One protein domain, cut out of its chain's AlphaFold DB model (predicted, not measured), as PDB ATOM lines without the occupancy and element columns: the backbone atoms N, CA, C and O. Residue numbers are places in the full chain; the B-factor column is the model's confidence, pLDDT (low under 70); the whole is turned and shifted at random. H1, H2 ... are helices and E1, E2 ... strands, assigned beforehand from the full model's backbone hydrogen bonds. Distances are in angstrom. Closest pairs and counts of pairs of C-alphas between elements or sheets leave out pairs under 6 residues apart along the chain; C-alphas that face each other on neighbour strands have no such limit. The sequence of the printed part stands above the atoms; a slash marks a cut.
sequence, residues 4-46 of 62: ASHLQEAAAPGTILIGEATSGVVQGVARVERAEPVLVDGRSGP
ATOM      1  N   ALA A   4      13.155  31.119  19.501       94.81
ATOM      2  CA  ALA A   4      12.541  32.391  19.865       94.81
ATOM      3  C   ALA A   4      13.054  33.546  18.994       94.81
ATOM      4  O   ALA A   4      12.267  34.380  18.561       94.81
ATOM      5  N   SER A   5      14.354  33.553  18.674       95.44
ATOM      6  CA  SER A   5      14.945  34.557  17.782       95.44
ATOM      7  C   SER A   5      14.327  34.506  16.381       95.44
ATOM      8  O   SER A   5      13.900  35.536  15.875       95.44
ATOM      9  N   HIS A   6      14.199  33.315  15.786       95.69
ATOM     10  CA  HIS A   6      13.574  33.165  14.465       95.69
ATOM     11  C   HIS A   6      12.090  33.551  14.460       95.69
ATOM     12  O   HIS A   6      11.614  34.166  13.510       95.69
ATOM     13  N   LEU A   7      11.354  33.211  15.522       96.75
ATOM     14  CA  LEU A   7       9.954  33.615  15.664       96.75
ATOM     15  C   LEU A   7       9.809  35.138  15.760       96.75
ATOM     16  O   LEU A   7       8.895  35.695  15.165       96.75
ATOM     17  N   GLN A   8      10.712  35.814  16.473       96.19
ATOM     18  CA  GLN A   8      10.714  37.273  16.576       96.19
ATOM     19  C   GLN A   8      11.011  37.938  15.229       96.19
ATOM     20  O   GLN A   8      10.342  38.899  14.868       96.19
ATOM     21  N   GLU A   9      11.998  37.440  14.485       95.94
ATOM     22  CA  GLU A   9      12.360  37.986  13.171       95.94
ATOM     23  C   GLU A   9      11.243  37.826  12.136       95.94
ATOM     24  O   GLU A   9      11.045  38.707  11.304       95.94
ATOM     25  N   ALA A  10      10.499  36.721  12.202       96.06
ATOM     26  CA  ALA A  10       9.369  36.461  11.318       96.06
ATOM     27  C   ALA A  10       8.076  37.181  11.743       96.06
ATOM     28  O   ALA A  10       7.110  37.216  10.978       96.06
ATOM     29  N   ALA A  11       8.013  37.728  12.959       96.81
ATOM     30  CA  ALA A  11       6.812  38.380  13.456       96.81
ATOM     31  C   ALA A  11       6.563  39.712  12.734       96.81
ATOM     32  O   ALA A  11       7.438  40.571  12.627       96.81
ATOM     33  N   ALA A  12       5.322  39.922  12.290       95.75
ATOM     34  CA  ALA A  12       4.901  41.225  11.791       95.75
ATOM     35  C   ALA A  12       4.913  42.263  12.936       95.75
ATOM     36  O   ALA A  12       4.628  41.904  14.087       95.75
ATOM     37  N   PRO A  13       5.174  43.553  12.652       95.56
ATOM     38  CA  PRO A  13       5.129  44.599  13.669       95.56
ATOM     39  C   PRO A  13       3.801  44.607  14.434       95.56
ATOM     40  O   PRO A  13       2.729  44.516  13.838       95.56
ATOM     41  N   GLY A  14       3.876  44.716  15.762       95.81
ATOM     42  CA  GLY A  14       2.695  44.711  16.632       95.81
ATOM     43  C   GLY A  14       2.058  43.333  16.844       95.81
ATOM     44  O   GLY A  14       0.975  43.253  17.414       95.81
ATOM     45  N   THR A  15       2.710  42.252  16.410       96.38
ATOM     46  CA  THR A  15       2.241  40.878  16.629       96.38
ATOM     47  C   THR A  15       3.199  40.103  17.523       96.38
ATOM     48  O   THR A  15       4.368  40.456  17.665       96.38
ATOM     49  N   ILE A  16       2.690  39.036  18.137       97.06
ATOM     50  CA  ILE A  16       3.472  38.127  18.974       97.06
ATOM     51  C   ILE A  16       3.301  36.724  18.401       97.06
ATOM     52  O   ILE A  16       2.178  36.222  18.323       97.06
ATOM     53  N   LEU A  17       4.410  36.100  18.005       97.88
ATOM     54  CA  LEU A  17       4.454  34.688  17.633       97.88
ATOM     55  C   LEU A  17       4.982  33.863  18.806       97.88
ATOM     56  O   LEU A  17       5.973  34.224  19.439       97.88
ATOM     57  N   ILE A  18       4.335  32.733  19.063       97.12
ATOM     58  CA  ILE A  18       4.766  31.739  20.044       97.12
ATOM     59  C   ILE A  18       4.959  30.390  19.356       97.12
ATOM     60  O   ILE A  18       4.293  30.075  18.371       97.12
ATOM     61  N   GLY A  19       5.890  29.589  19.868       96.69
ATOM     62  CA  GLY A  19       6.095  28.234  19.362       96.69
ATOM     63  C   GLY A  19       4.982  27.290  19.816       96.69
ATOM     64  O   GLY A  19       4.352  27.517  20.848       96.69
ATOM     65  N   GLU A  20       4.805  26.188  19.090       95.00
ATOM     66  CA  GLU A  20       3.791  25.163  19.389       95.00
ATOM     67  C   GLU A  20       3.837  24.659  20.844       95.00
ATOM     68  O   GLU A  20       2.801  24.535  21.492       95.00
ATOM     69  N   ALA A  21       5.034  24.444  21.402       94.88
ATOM     70  CA  ALA A  21       5.183  24.024  22.798       94.88
ATOM     71  C   ALA A  21       4.608  25.058  23.784       94.88
ATOM     72  O   ALA A  21       3.949  24.692  24.753       94.88
ATOM     73  N   THR A  22       4.820  26.352  23.528       95.75
ATOM     74  CA  THR A  22       4.243  27.432  24.339       95.75
ATOM     75  C   THR A  22       2.737  27.518  24.131       95.75
ATOM     76  O   THR A  22       2.005  27.628  25.108       95.75
ATOM     77  N   SER A  23       2.276  27.413  22.881       95.19
ATOM     78  CA  SER A  23       0.855  27.388  22.522       95.19
ATOM     79  C   SER A  23       0.098  26.315  23.300       95.19
ATOM     80  O   SER A  23      -0.915  26.622  23.918       95.19
ATOM     81  N   GLY A  24       0.651  25.098  23.381       95.12
ATOM     82  CA  GLY A  24       0.089  23.991  24.161       95.12
ATOM     83  C   GLY A  24      -0.045  24.276  25.661       95.12
ATOM     84  O   GLY A  24      -1.003  23.827  26.279       95.12
ATOM     85  N   VAL A  25       0.875  25.049  26.246       94.94
ATOM     86  CA  VAL A  25       0.844  25.406  27.677       94.94
ATOM     87  C   VAL A  25      -0.167  26.515  27.970       94.94
ATOM     88  O   VAL A  25      -0.781  26.512  29.033       94.94
ATOM     89  N   VAL A  26      -0.345  27.465  27.050       93.38
ATOM     90  CA  VAL A  26      -1.225  28.631  27.256       93.38
ATOM     91  C   VAL A  26      -2.668  28.397  26.797       93.38
ATOM     92  O   VAL A  26      -3.494  29.312  26.876       93.38
ATOM     93  N   GLN A  27      -2.996  27.188  26.326       86.00
ATOM     94  CA  GLN A  27      -4.371  26.833  25.970       86.00
ATOM     95  C   GLN A  27      -5.292  27.028  27.181       86.00
ATOM     96  O   GLN A  27      -5.033  26.513  28.265       86.00
ATOM     97  N   GLY A  28      -6.372  27.788  26.994       86.31
ATOM     98  CA  GLY A  28      -7.352  28.076  28.047       86.31
ATOM     99  C   GLY A  28      -7.043  29.294  28.924       86.31
ATOM    100  O   GLY A  28      -7.853  29.621  29.780       86.31
ATOM    101  N   VAL A  29      -5.914  29.978  28.715       91.69
ATOM    102  CA  VAL A  29      -5.621  31.286  29.348       91.69
ATOM    103  C   VAL A  29      -5.276  32.375  28.329       91.69
ATOM    104  O   VAL A  29      -5.234  33.565  28.652       91.69
ATOM    105  N   ALA A  30      -5.029  31.973  27.085       93.50
ATOM    106  CA  ALA A  30      -4.724  32.846  25.972       93.50
ATOM    107  C   ALA A  30      -5.487  32.421  24.718       93.50
ATOM    108  O   ALA A  30      -5.656  31.232  24.433       93.50
ATOM    109  N   ARG A  31      -5.900  33.415  23.931       94.88
ATOM    110  CA  ARG A  31      -6.431  33.200  22.590       94.88
ATOM    111  C   ARG A  31      -5.273  33.215  21.606       94.88
ATOM    112  O   ARG A  31      -4.551  34.207  21.502       94.88
ATOM    113  N   VAL A  32      -5.135  32.131  20.859       95.81
ATOM    114  CA  VAL A  32      -4.086  31.952  19.855       95.81
ATOM    115  C   VAL A  32      -4.702  31.512  18.529       95.81
ATOM    116  O   VAL A  32      -5.772  30.901  18.516       95.81
ATOM    117  N   GLU A  33      -4.047  31.828  17.417       95.81
ATOM    118  CA  GLU A  33      -4.405  31.334  16.084       95.81
ATOM    119  C   GLU A  33      -3.180  30.773  15.362       95.81
ATOM    120  O   GLU A  33      -2.062  31.224  15.597       95.81
ATOM    121  N   ARG A  34      -3.380  29.811  14.457       97.06
ATOM    122  CA  ARG A  34      -2.281  29.244  13.673       97.06
ATOM    123  C   ARG A  34      -1.703  30.305  12.739       97.06
ATOM    124  O   ARG A  34      -2.432  30.869  11.927       97.06
ATOM    125  N   ALA A  35      -0.400  30.545  12.845       96.69
ATOM    126  CA  ALA A  35       0.329  31.413  11.933       96.69
ATOM    127  C   ALA A  35       0.960  30.603  10.789       96.69
ATOM    128  O   ALA A  35       1.013  29.368  10.826       96.69
ATOM    129  N   GLU A  36       1.462  31.309   9.776       95.75
ATOM    130  CA  GLU A  36       2.295  30.692   8.746       95.75
ATOM    131  C   GLU A  36       3.563  30.095   9.387       95.75
ATOM    132  O   GLU A  36       4.209  30.763  10.201       95.75
ATOM    133  N   PRO A  37       3.932  28.839   9.065       96.19
ATOM    134  CA  PRO A  37       5.139  28.233   9.611       96.19
ATOM    135  C   PRO A  37       6.392  29.012   9.204       96.19
ATOM    136  O   PRO A  37       6.568  29.365   8.038       96.19
ATOM    137  N   VAL A  38       7.303  29.226  10.153       96.44
ATOM    138  CA  VAL A  38       8.544  29.965   9.896       96.44
ATOM    139  C   VAL A  38       9.576  29.025   9.279       96.44
ATOM    140  O   VAL A  38      10.005  28.050   9.905       96.44
ATOM    141  N   LEU A  39       9.977  29.325   8.046       96.00
ATOM    142  CA  LEU A  39      11.051  28.625   7.346       96.00
ATOM    143  C   LEU A  39      12.399  29.207   7.768       96.00
ATOM    144  O   LEU A  39      12.579  30.421   7.795       96.00
ATOM    145  N   VAL A  40      13.339  28.330   8.118       94.50
ATOM    146  CA  VAL A  40      14.668  28.718   8.591       94.50
ATOM    147  C   VAL A  40      15.721  27.934   7.831       94.50
ATOM    148  O   VAL A  40      15.742  26.701   7.884       94.50
ATOM    149  N   ASP A  41      16.628  28.653   7.180       91.06
ATOM    150  CA  ASP A  41      17.754  28.050   6.476       91.06
ATOM    151  C   ASP A  41      18.639  27.240   7.432       91.06
ATOM    152  O   ASP A  41      18.967  27.662   8.542       91.06
ATOM    153  N   GLY A  42      19.022  26.038   7.000       90.06
ATOM    154  CA  GLY A  42      19.865  25.138   7.791       90.06
ATOM    155  C   GLY A  42      19.148  24.413   8.939       90.06
ATOM    156  O   GLY A  42      19.796  23.658   9.666       90.06
ATOM    157  N   ARG A  43      17.828  24.582   9.106       90.12
ATOM    158  CA  ARG A  43      17.007  23.777  10.024       90.12
ATOM    159  C   ARG A  43      16.250  22.692   9.256       90.12
ATOM    160  O   ARG A  43      15.675  22.948   8.207       90.12
ATOM    161  N   SER A  44      16.181  21.487   9.824       84.94
ATOM    162  CA  SER A  44      15.574  20.306   9.184       84.94
ATOM    163  C   SER A  44      14.053  20.361   8.979       84.94
ATOM    164  O   SER A  44      13.476  19.391   8.498       84.94
ATOM    165  N   GLY A  45      13.380  21.445   9.360       90.94
ATOM    166  CA  GLY A  45      11.935  21.573   9.210       90.94
ATOM    167  C   GLY A  45      11.407  22.949   9.616       90.94
ATOM    168  O   GLY A  45      12.107  23.700  10.306       90.94
ATOM    169  N   PRO A  46      10.173  23.278   9.195       95.25
ATOM    170  CA  PRO A  46       9.529  24.532   9.555       95.25
ATOM    171  C   PRO A  46       9.303  24.618  11.065       95.25
ATOM    172  O   PRO A  46       9.048  23.619  11.740       95.25
TER     173      PRO A  46
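AT A GLANCE: This is residues 4 to 46 of the 62 residues of an uncharacterized protein of Candidatus Rokubacteria bacterium (UniProt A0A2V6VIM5). A short strand, E1, sits in the middle of a small open assembly, with helix H1 beside it on one side and strand E2 at a greater distance on the other, while helix H2 follows directly at the end of E1. After E2 a long stretch without a named element, residues 35 to 46, runs back past E1 to the side of H1 and folds over at its end. The printed part has 43 residues, with two named helices and two named strands in the order H1, E1, H2, E2; E1 and E2 pair with no named strand, and the class is mixed, helices and strands. It is only just loose, close to compact, with a radius of gyration of the C-alphas of 11.2 A and spans of 34 by 24 by 16 A.

HOW THE PARTS SIT: H1, residues 4 to 10, and E1, residues 17 to 19, have 6 pairs of C-alphas within 8 A, the closest being those of Leu 7 and Leu 17, 5.9 A apart. E1 and H2, residues 20 to 26, meet only through their link. H2 and E2, residues 30 to 34, have 1 pair of C-alphas within 8 A, those of Ser 23 and Val 32, 7.2 A apart. E1 and E2 are near each other, with 6 pairs of C-alphas within 10 A. H1 is apart from H2 and from E2. In H1 and H2 every O i to N i+4 pair is within hydrogen-bond range.

IN THESE COORDINATES: H1 begins at C-alpha 4, (12.541, 32.391, 19.865), and measures 10.0 A from first to last C-alpha. E1 measures 6.9 A, from C-alpha 17 at (4.454, 34.688, 17.633). H2 measures 10.0 A, and E2 13.0 A, ending at C-alpha 34, (-2.281, 29.244, 13.673).

THE WHOLE: The two C-alphas farthest apart are those of Gly 28 and Gly 42, 34.1 A. The printed part has no cut. The links E1 to H2 and H2 to E2 are tight, and that from H1 to E1, 6 residues, is short. The mean pLDDT of the printed part is 94.5, and no printed residue is under 70.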